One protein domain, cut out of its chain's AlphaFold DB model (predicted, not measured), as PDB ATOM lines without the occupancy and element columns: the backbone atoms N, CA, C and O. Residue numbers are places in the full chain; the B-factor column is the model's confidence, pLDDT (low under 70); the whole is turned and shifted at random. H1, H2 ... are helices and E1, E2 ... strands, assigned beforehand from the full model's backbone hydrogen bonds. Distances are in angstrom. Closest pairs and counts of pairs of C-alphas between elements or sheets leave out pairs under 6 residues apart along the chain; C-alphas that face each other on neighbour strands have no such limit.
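This is residues 422 to 497 of the 760 residues of the protein "VP7" of viral metagenome (UniProt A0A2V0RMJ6). Little regular structure: a small antiparallel sheet of three strands, ordered E1, E3, E2, lies amid long loops, with two short helices at its margins. The 76 printed residues, 29 in named elements, run H1, H2, E1, E2, E3, a mixed class. The whole is compact and rounded, radius of gyration of the C-alphas 12.2 A, spans 32 by 25 by 22 A.

H1, residues 422 to 429, begins at C-alpha 422 (13.460, -102.014, -29.936). H2 is residues 446 to 449, E1 456 to 460 (13.7 A), E2 480 to 485 (14.5 A). E3, residues 491 to 496 (16.7 A), ends at C-alpha 496 (-1.986, -96.896, -20.582).

H1, with every O i to N i+4 pair within hydrogen-bond range, only grazes the sheet with residues 424 to 428. H2, too short for such a pair, only grazes it with residues 447 to 449. E1 and E3 are antiparallel at 151 degrees, with N 457 and O 495 2.9 A apart. E2 and E3 form a hairpin, with N 484 and O 492 2.9 A apart.

The printed part has no cut. The links H1 to H2 and E1 to E2 are long. pLDDT is under 70 in residues 422 to 429, 437 to 438 and 461 to 479.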
ATOM      1  N   SER A 422      14.128-101.109 -28.995       56.47
ATOM      2  CA  SER A 422      13.460-102.014 -29.936       56.47
ATOM      3  C   SER A 422      12.609-103.071 -29.228       56.47
ATOM      4  O   SER A 422      11.491-103.334 -29.658       56.47
ATOM      5  N   GLU A 423      13.091-103.627 -28.114       60.66
ATOM      6  CA  GLU A 423      12.327-104.593 -27.311       60.66
ATOM      7  C   GLU A 423      11.113-103.942 -26.640       60.66
ATOM      8  O   GLU A 423      10.038-104.532 -26.615       60.66
ATOM      9  N   LYS A 424      11.245-102.698 -26.159       63.06
ATOM     10  CA  LYS A 424      10.111-101.936 -25.608       63.06
ATOM     11  C   LYS A 424       9.022-101.708 -26.658       63.06
ATOM     12  O   LYS A 424       7.849-101.897 -26.361       63.06
ATOM     13  N   ILE A 425       9.405-101.337 -27.882       60.12
ATOM     14  CA  ILE A 425       8.464-101.145 -28.996       60.12
ATOM     15  C   ILE A 425       7.763-102.465 -29.345       60.12
ATOM     16  O   ILE A 425       6.539-102.488 -29.434       60.12
ATOM     17  N   ALA A 426       8.508-103.570 -29.445       62.62
ATOM     18  CA  ALA A 426       7.932-104.887 -29.716       62.62
ATOM     19  C   ALA A 426       6.907-105.307 -28.645       62.62
ATOM     20  O   ALA A 426       5.810-105.745 -28.979       62.62
ATOM     21  N   LEU A 427       7.215-105.096 -27.360       67.38
ATOM     22  CA  LEU A 427       6.298-105.411 -26.259       67.38
ATOM     23  C   LEU A 427       5.028-104.548 -26.292       67.38
ATOM     24  O   LEU A 427       3.933-105.063 -26.069       67.38
ATOM     25  N   VAL A 428       5.148-103.259 -26.627       65.69
ATOM     26  CA  VAL A 428       3.990-102.376 -26.852       65.69
ATOM     27  C   VAL A 428       3.126-102.889 -28.007       65.69
ATOM     28  O   VAL A 428       1.899-102.895 -27.897       65.69
ATOM     29  N   ASP A 429       3.743-103.320 -29.107       59.22
ATOM     30  CA  ASP A 429       3.039-103.805 -30.298       59.22
ATOM     31  C   ASP A 429       2.340-105.150 -30.065       59.22
ATOM     32  O   ASP A 429       1.240-105.375 -30.576       59.22
ATOM     33  N   GLU A 430       2.924-106.004 -29.226       70.94
ATOM     34  CA  GLU A 430       2.329-107.256 -28.747       70.94
ATOM     35  C   GLU A 430       1.246-107.031 -27.673       70.94
ATOM     36  O   GLU A 430       0.533-107.962 -27.283       70.94
ATOM     37  N   GLY A 431       1.093-105.789 -27.199       74.94
ATOM     38  CA  GLY A 431       0.182-105.423 -26.119       74.94
ATOM     39  C   GLY A 431       0.575-106.017 -24.772       74.94
ATOM     40  O   GLY A 431      -0.282-106.183 -23.905       74.94
ATOM     41  N   MET A 432       1.849-106.347 -24.593       77.31
ATOM     42  CA  MET A 432       2.406-106.851 -23.347       77.31
ATOM     43  C   MET A 432       2.689-105.692 -22.380       77.31
ATOM     44  O   MET A 432       3.203-104.657 -22.811       77.31
ATOM     45  N   PRO A 433       2.406-105.844 -21.074       82.62
ATOM     46  CA  PRO A 433       2.883-104.894 -20.084       82.62
ATOM     47  C   PRO A 433       4.412-104.953 -19.984       82.62
ATOM     48  O   PRO A 433       5.007-106.032 -20.042       82.62
ATOM     49  N   PHE A 434       5.058-103.801 -19.823       81.12
ATOM     50  CA  PHE A 434       6.517-103.721 -19.720       81.12
ATOM     51  C   PHE A 434       6.969-102.724 -18.650       81.12
ATOM     52  O   PHE A 434       6.251-101.805 -18.257       81.12
ATOM     53  N   PHE A 435       8.191-102.928 -18.168       82.19
ATOM     54  CA  PHE A 435       8.758-102.237 -17.016       82.19
ATOM     55  C   PHE A 435       9.909-101.342 -17.478       82.19
ATOM     56  O   PHE A 435      10.746-101.767 -18.281       82.19
ATOM     57  N   VAL A 436       9.935-100.091 -17.019       72.19
ATOM     58  CA  VAL A 436      10.978 -99.116 -17.372       72.19
ATOM     59  C   VAL A 436      11.559 -98.440 -16.130       72.19
ATOM     60  O   VAL A 436      11.107 -98.683 -15.016       72.19
ATOM     61  N   ASP A 437      12.592 -97.614 -16.305       69.12
ATOM     62  CA  ASP A 437      13.196 -96.833 -15.211       69.12
ATOM     63  C   ASP A 437      13.684 -97.702 -14.033       69.12
ATOM     64  O   ASP A 437      13.510 -97.363 -12.867       69.12
ATOM     65  N   GLY A 438      14.293 -98.854 -14.346       67.12
ATOM     66  CA  GLY A 438      14.859 -99.769 -13.345       67.12
ATOM     67  C   GLY A 438      13.831-100.644 -12.624       67.12
ATOM     68  O   GLY A 438      14.195-101.339 -11.682       67.12
ATOM     69  N   THR A 439      12.570-100.637 -13.067       71.25
ATOM     70  CA  THR A 439      11.527-101.494 -12.496       71.25
ATOM     71  C   THR A 439      11.562-102.915 -13.037       71.25
ATOM     72  O   THR A 439      11.951-103.166 -14.180       71.25
ATOM     73  N   TYR A 440      11.111-103.855 -12.207       81.62
ATOM     74  CA  TYR A 440      10.987-105.263 -12.557       81.62
ATOM     75  C   TYR A 440       9.683-105.836 -12.005       81.62
ATOM     76  O   TYR A 440       9.284-105.437 -10.912       81.62
ATOM     77  N   PRO A 441       9.071-106.836 -12.672       88.06
ATOM     78  CA  PRO A 441       7.859-107.473 -12.162       88.06
ATOM     79  C   PRO A 441       8.000-107.944 -10.707       88.06
ATOM     80  O   PRO A 441       7.114-107.716  -9.899       88.06
ATOM     81  N   HIS A 442       9.154-108.514 -10.344       90.12
ATOM     82  CA  HIS A 442       9.408-109.049  -9.002       90.12
ATOM     83  C   HIS A 442       9.524-107.988  -7.892       90.12
ATOM     84  O   HIS A 442       9.644-108.352  -6.727       90.12
ATOM     85  N   MET A 443       9.552-106.695  -8.231       89.12
ATOM     86  CA  MET A 443       9.528-105.619  -7.235       89.12
ATOM     87  C   MET A 443       8.122-105.395  -6.672       89.12
ATOM     88  O   MET A 443       7.984-104.785  -5.613       89.12
ATOM     89  N   PHE A 444       7.094-105.871  -7.373       92.62
ATOM     90  CA  PHE A 444       5.693-105.637  -7.058       92.62
ATOM     91  C   PHE A 444       5.043-106.944  -6.584       92.62
ATOM     92  O   PHE A 444       5.289-107.996  -7.179       92.62
ATOM     93  N   PRO A 445       4.201-106.914  -5.538       93.75
ATOM     94  CA  PRO A 445       3.408-108.079  -5.167       93.75
ATOM     95  C   PRO A 445       2.406-108.430  -6.273       93.75
ATOM     96  O   PRO A 445       1.955-107.553  -7.009       93.75
ATOM     97  N   ASP A 446       1.995-109.698  -6.347       94.62
ATOM     98  CA  ASP A 446       1.061-110.181  -7.379       94.62
ATOM     99  C   ASP A 446      -0.228-109.340  -7.447       94.62
ATOM    100  O   ASP A 446      -0.687-108.993  -8.529       94.62
ATOM    101  N   SER A 447      -0.746-108.898  -6.293       93.69
ATOM    102  CA  SER A 447      -1.933-108.032  -6.209       93.69
ATOM    103  C   SER A 447      -1.768-106.664  -6.879       93.69
ATOM    104  O   SER A 447      -2.751-106.031  -7.250       93.69
ATOM    105  N   GLU A 448      -0.533-106.176  -6.978       94.12
ATOM    106  CA  GLU A 448      -0.183-104.925  -7.649       94.12
ATOM    107  C   GLU A 448       0.106-105.170  -9.137       94.12
ATOM    108  O   GLU A 448      -0.286-104.362  -9.976       94.12
ATOM    109  N   LEU A 449       0.705-106.314  -9.490       91.44
ATOM    110  CA  LEU A 449       0.885-106.738 -10.884       91.44
ATOM    111  C   LEU A 449      -0.446-106.987 -11.605       91.44
ATOM    112  O   LEU A 449      -0.540-106.718 -12.802       91.44
ATOM    113  N   ASP A 450      -1.481-107.422 -10.886       92.06
ATOM    114  CA  ASP A 450      -2.839-107.607 -11.415       92.06
ATOM    115  C   ASP A 450      -3.471-106.302 -11.944       92.06
ATOM    116  O   ASP A 450      -4.424-106.345 -12.726       92.06
ATOM    117  N   LYS A 451      -2.933-105.131 -11.566       92.06
ATOM    118  CA  LYS A 451      -3.344-103.823 -12.104       92.06
ATOM    119  C   LYS A 451      -2.842-103.582 -13.532       92.06
ATOM    120  O   LYS A 451      -3.346-102.693 -14.218       92.06
ATOM    121  N   LEU A 452      -1.844-104.342 -13.990       90.06
ATOM    122  CA  LEU A 452      -1.255-104.185 -15.316       90.06
ATOM    123  C   LEU A 452      -2.141-104.834 -16.375       90.06
ATOM    124  O   LEU A 452      -2.293-106.054 -16.445       90.06
ATOM    125  N   THR A 453      -2.703-104.009 -17.249       86.50
ATOM    126  CA  THR A 453      -3.476-104.468 -18.404       86.50
ATOM    127  C   THR A 453      -2.611-104.495 -19.664       86.50
ATOM    128  O   THR A 453      -1.462-104.041 -19.683       86.50
ATOM    129  N   LYS A 454      -3.146-105.065 -20.749       81.38
ATOM    130  CA  LYS A 454      -2.479-104.987 -22.053       81.38
ATOM    131  C   LYS A 454      -2.228-103.531 -22.422       81.38
ATOM    132  O   LYS A 454      -3.076-102.688 -22.159       81.38
ATOM    133  N   PHE A 455      -1.100-103.275 -23.076       80.88
ATOM    134  CA  PHE A 455      -0.664-101.927 -23.452       80.88
ATOM    135  C   PHE A 455      -0.348-101.009 -22.266       80.88
ATOM    136  O   PHE A 455      -0.419 -99.800 -22.429       80.88
ATOM    137  N   THR A 456       0.034-101.534 -21.099       83.88
ATOM    138  CA  THR A 456       0.475-100.686 -19.978       83.88
ATOM    139  C   THR A 456       1.987-100.701 -19.769       83.88
ATOM    140  O   THR A 456       2.685-101.626 -20.180       83.88
ATOM    141  N   SER A 457       2.527 -99.664 -19.132       84.06
ATOM    142  CA  SER A 457       3.897 -99.696 -18.604       84.06
ATOM    143  C   SER A 457       4.015 -99.105 -17.214       84.06
ATOM    144  O   SER A 457       3.237 -98.228 -16.840       84.06
ATOM    145  N   VAL A 458       5.018 -99.584 -16.475       83.00
ATOM    146  CA  VAL A 458       5.321 -99.171 -15.099       83.00
ATOM    147  C   VAL A 458       6.527 -98.238 -15.066       83.00
ATOM    148  O   VAL A 458       7.593 -98.592 -15.571       83.00
ATOM    149  N   HIS A 459       6.356 -97.063 -14.455       81.69
ATOM    150  CA  HIS A 459       7.365 -95.997 -14.363       81.69
ATOM    151  C   HIS A 459       7.530 -95.540 -12.916       81.69
ATOM    152  O   HIS A 459       6.553 -95.516 -12.168       81.69
ATOM    153  N   ALA A 460       8.740 -95.149 -12.512       74.06
ATOM    154  CA  ALA A 460       8.972 -94.574 -11.184       74.06
ATOM    155  C   ALA A 460       8.121 -93.314 -10.971       74.06
ATOM    156  O   ALA A 460       8.099 -92.438 -11.837       74.06
ATOM    157  N   ALA A 461       7.416 -93.220  -9.833       63.72
ATOM    158  CA  ALA A 461       6.658 -92.011  -9.504       63.72
ATOM    159  C   ALA A 461       7.579 -90.884  -9.007       63.72
ATOM    160  O   ALA A 461       7.271 -89.721  -9.231       63.72
ATOM    161  N   SER A 462       8.704 -91.235  -8.372       57.81
ATOM    162  CA  SER A 462       9.776 -90.335  -7.916       57.81
ATOM    163  C   SER A 462      11.069 -91.136  -7.691       57.81
ATOM    164  O   SER A 462      10.979 -92.309  -7.335       57.81
ATOM    165  N   GLY A 463      12.262 -90.544  -7.845       48.62
ATOM    166  CA  GLY A 463      13.524 -91.222  -7.502       48.62
ATOM    167  C   GLY A 463      14.802 -90.588  -8.067       48.62
ATOM    168  O   GLY A 463      14.751 -89.772  -8.982       48.62
ATOM    169  N   GLU A 464      15.953 -91.010  -7.523       41.44
ATOM    170  CA  GLU A 464      17.334 -90.503  -7.713       41.44
ATOM    171  C   GLU A 464      17.911 -90.591  -9.147       41.44
ATOM    172  O   GLU A 464      19.095 -90.346  -9.366       41.44
ATOM    173  N   PHE A 465      17.092 -90.888 -10.155       43.81
ATOM    174  CA  PHE A 465      17.471 -90.758 -11.563       43.81
ATOM    175  C   PHE A 465      17.281 -89.297 -12.002       43.81
ATOM    176  O   PHE A 465      16.345 -88.950 -12.726       43.81
ATOM    177  N   GLN A 466      18.173 -88.431 -11.505       36.50
ATOM    178  CA  GLN A 466      18.236 -86.994 -11.791       36.50
ATOM    179  C   GLN A 466      18.178 -86.726 -13.305       36.50
ATOM    180  O   GLN A 466      19.121 -86.989 -14.053       36.50
ATOM    181  N   GLY A 467      17.046 -86.206 -13.772       41.03
ATOM    182  CA  GLY A 467      16.858 -85.852 -15.182       41.03
ATOM    183  C   GLY A 467      15.412 -85.853 -15.664       41.03
ATOM    184  O   GLY A 467      15.161 -85.490 -16.813       41.03
ATOM    185  N   LYS A 468      14.456 -86.241 -14.815       42.34
ATOM    186  CA  LYS A 468      13.052 -85.878 -15.009       42.34
ATOM    187  C   LYS A 468      12.532 -85.181 -13.757       42.34
ATOM    188  O   LYS A 468      12.283 -85.846 -12.760       42.34
ATOM    189  N   ASN A 469      12.263 -83.880 -13.854       38.84
ATOM    190  CA  ASN A 469      11.172 -83.291 -13.084       38.84
ATOM    191  C   ASN A 469       9.870 -83.851 -13.673       38.84
ATOM    192  O   ASN A 469       9.245 -83.245 -14.539       38.84
ATOM    193  N   PHE A 470       9.478 -85.055 -13.254       42.56
ATOM    194  CA  PHE A 470       8.080 -85.467 -13.390       42.56
ATOM    195  C   PHE A 470       7.174 -84.706 -12.405       42.56
ATOM    196  O   PHE A 470       5.956 -84.781 -12.542       42.56
ATOM    197  N   ASP A 471       7.772 -83.954 -11.476       38.06
ATOM    198  CA  ASP A 471       7.120 -83.284 -10.350       38.06
ATOM    199  C   ASP A 471       6.466 -81.933 -10.697       38.06
ATOM    200  O   ASP A 471       5.666 -81.434  -9.909       38.06
ATOM    201  N   ASP A 472       6.723 -81.352 -11.876       40.25
ATOM    202  CA  ASP A 472       6.193 -80.021 -12.231       40.25
ATOM    203  C   ASP A 472       4.851 -80.045 -12.991       40.25
ATOM    204  O   ASP A 472       4.332 -78.992 -13.369       40.25
ATOM    205  N   GLN A 473       4.245 -81.218 -13.218       41.34
ATOM    206  CA  GLN A 473       2.923 -81.316 -13.851       41.34
ATOM    207  C   GLN A 473       1.994 -82.256 -13.075       41.34
ATOM    208  O   GLN A 473       2.253 -83.447 -12.918       41.34
ATOM    209  N   THR A 474       0.912 -81.653 -12.587       43.06
ATOM    210  CA  THR A 474      -0.192 -82.172 -11.769       43.06
ATOM    211  C   THR A 474      -0.811 -83.485 -12.276       43.06
ATOM    212  O   THR A 474      -0.625 -83.852 -13.430       43.06
ATOM    213  N   ASP A 475      -1.601 -84.156 -11.421       47.53
ATOM    214  CA  ASP A 475      -2.325 -85.442 -11.603       47.53
ATOM    215  C   ASP A 475      -3.173 -85.619 -12.896       47.53
ATOM    216  O   ASP A 475      -3.819 -86.647 -13.086       47.53
ATOM    217  N   GLU A 476      -3.150 -84.671 -13.827       46.66
ATOM    218  CA  GLU A 476      -3.853 -84.692 -15.111       46.66
ATOM    219  C   GLU A 476      -2.940 -85.178 -16.252       46.66
ATOM    220  O   GLU A 476      -2.684 -84.471 -17.226       46.66
ATOM    221  N   LYS A 477      -2.428 -86.413 -16.161       55.38
ATOM    222  CA  LYS A 477      -1.813 -87.070 -17.329       55.38
ATOM    223  C   LYS A 477      -2.913 -87.758 -18.150       55.38
ATOM    224  O   LYS A 477      -3.593 -88.613 -17.592       55.38
ATOM    225  N   PRO A 478      -3.035 -87.514 -19.470       54.12
ATOM    226  CA  PRO A 478      -4.067 -88.137 -20.313       54.12
ATOM    227  C   PRO A 478      -3.953 -89.670 -20.449       54.12
ATOM    228  O   PRO A 478      -4.827 -90.292 -21.039       54.12
ATOM    229  N   HIS A 479      -2.897 -90.282 -19.895       64.56
ATOM    230  CA  HIS A 479      -2.587 -91.710 -20.032       64.56
ATOM    231  C   HIS A 479      -2.265 -92.414 -18.708       64.56
ATOM    232  O   HIS A 479      -1.921 -93.592 -18.721       64.56
ATOM    233  N   LYS A 480      -2.314 -91.730 -17.555       79.75
ATOM    234  CA  LYS A 480      -2.137 -92.419 -16.268       79.75
ATOM    235  C   LYS A 480      -3.420 -93.179 -15.954       79.75
ATOM    236  O   LYS A 480      -4.480 -92.565 -15.896       79.75
ATOM    237  N   VAL A 481      -3.310 -94.483 -15.718       81.38
ATOM    238  CA  VAL A 481      -4.472 -95.319 -15.381       81.38
ATOM    239  C   VAL A 481      -4.508 -95.752 -13.929       81.38
ATOM    240  O   VAL A 481      -5.598 -95.866 -13.382       81.38
ATOM    241  N   ASP A 482      -3.356 -95.937 -13.284       89.12
ATOM    242  CA  ASP A 482      -3.307 -96.281 -11.860       89.12
ATOM    243  C   ASP A 482      -1.924 -95.986 -11.251       89.12
ATOM    244  O   ASP A 482      -0.972 -95.633 -11.956       89.12
ATOM    245  N   ASP A 483      -1.814 -96.125  -9.933       91.69
ATOM    246  CA  ASP A 483      -0.553 -96.241  -9.203       91.69
ATOM    247  C   ASP A 483      -0.273 -97.717  -8.865       91.69
ATOM    248  O   ASP A 483      -1.180 -98.479  -8.512       91.69
ATOM    249  N   ILE A 484       1.000 -98.110  -8.917       92.50
ATOM    250  CA  ILE A 484       1.476 -99.445  -8.533       92.50
ATOM    251  C   ILE A 484       2.557 -99.330  -7.458       92.50
ATOM    252  O   ILE A 484       3.378 -98.418  -7.510       92.50
ATOM    253  N   TYR A 485       2.544-100.214  -6.461       93.25
ATOM    254  CA  TYR A 485       3.424-100.116  -5.289       93.25
ATOM    255  C   TYR A 485       4.349-101.322  -5.152       93.25
ATOM    256  O   TYR A 485       3.922-102.463  -5.326       93.25
ATOM    257  N   THR A 486       5.619-101.085  -4.824       92.19
ATOM    258  CA  THR A 486       6.575-102.176  -4.566       92.19
ATOM    259  C   THR A 486       6.269-102.886  -3.247       92.19
ATOM    260  O   THR A 486       5.493-102.401  -2.420       92.19
ATOM    261  N   HIS A 487       6.928-104.021  -2.995       89.38
ATOM    262  CA  HIS A 487       6.900-104.695  -1.689       89.38
ATOM    263  C   HIS A 487       7.299-103.783  -0.514       89.38
ATOM    264  O   HIS A 487       6.877-104.023   0.617       89.38
ATOM    265  N   GLU A 488       8.092-102.745  -0.781       90.44
ATOM    266  CA  GLU A 488       8.585-101.779   0.207       90.44
ATOM    267  C   GLU A 488       7.675-100.543   0.337       90.44
ATOM    268  O   GLU A 488       7.931 -99.659   1.154       90.44
ATOM    269  N   GLY A 489       6.572-100.497  -0.421       89.50
ATOM    270  CA  GLY A 489       5.608 -99.398  -0.409       89.50
ATOM    271  C   GLY A 489       6.015 -98.197  -1.265       89.50
ATOM    272  O   GLY A 489       5.390 -97.141  -1.162       89.50
ATOM    273  N   GLU A 490       7.034 -98.334  -2.116       85.62
ATOM    274  CA  GLU A 490       7.440 -97.273  -3.040       85.62
ATOM    275  C   GLU A 490       6.420 -97.130  -4.168       85.62
ATOM    276  O   GLU A 490       5.944 -98.124  -4.720       85.62
ATOM    277  N   ARG A 491       6.085 -95.886  -4.518       85.56
ATOM    278  CA  ARG A 491       5.057 -95.578  -5.513       85.56
ATOM    279  C   ARG A 491       5.644 -95.533  -6.922       85.56
ATOM    280  O   ARG A 491       6.642 -94.865  -7.186       85.56
ATOM    281  N   TYR A 492       4.936 -96.167  -7.841       86.69
ATOM    282  CA  TYR A 492       5.152 -96.159  -9.281       86.69
ATOM    283  C   TYR A 492       3.830 -95.821  -9.976       86.69
ATOM    284  O   TYR A 492       2.759 -95.894  -9.373       86.69
ATOM    285  N   ILE A 493       3.892 -95.423 -11.243       85.62
ATOM    286  CA  ILE A 493       2.713 -95.085 -12.045       85.62
ATOM    287  C   ILE A 493       2.537 -96.085 -13.184       85.62
ATOM    288  O   ILE A 493       3.509 -96.474 -13.837       85.62
ATOM    289  N   ILE A 494       1.284 -96.463 -13.437       86.69
ATOM    290  CA  ILE A 494       0.875 -97.255 -14.593       86.69
ATOM    291  C   ILE A 494       0.368 -96.297 -15.666       86.69
ATOM    292  O   ILE A 494      -0.555 -95.505 -15.440       86.69
ATOM    293  N   LEU A 495       0.979 -96.374 -16.844       81.94
ATOM    294  CA  LEU A 495       0.570 -95.616 -18.021       81.94
ATOM    295  C   LEU A 495      -0.081 -96.548 -19.039       81.94
ATOM    296  O   LEU A 495       0.517 -97.566 -19.381       81.94
ATOM    297  N   ASP A 496      -1.261 -96.185 -19.533       80.38
ATOM    298  CA  ASP A 496      -1.986 -96.896 -20.582       80.38
ATOM    299  C   ASP A 496      -1.684 -96.323 -21.966       80.38
ATOM    300  O   ASP A 496      -1.733 -95.117 -22.205       80.38
ATOM    301  N   HIS A 497      -1.383 -97.230 -22.886       71.56
ATOM    302  CA  HIS A 497      -1.062 -96.966 -24.282       71.56
ATOM    303  C   HIS A 497      -2.160 -97.501 -25.220       71.56
ATOM    304  O   HIS A 497      -1.912 -97.661 -26.419       71.56
TER     305      HIS A 497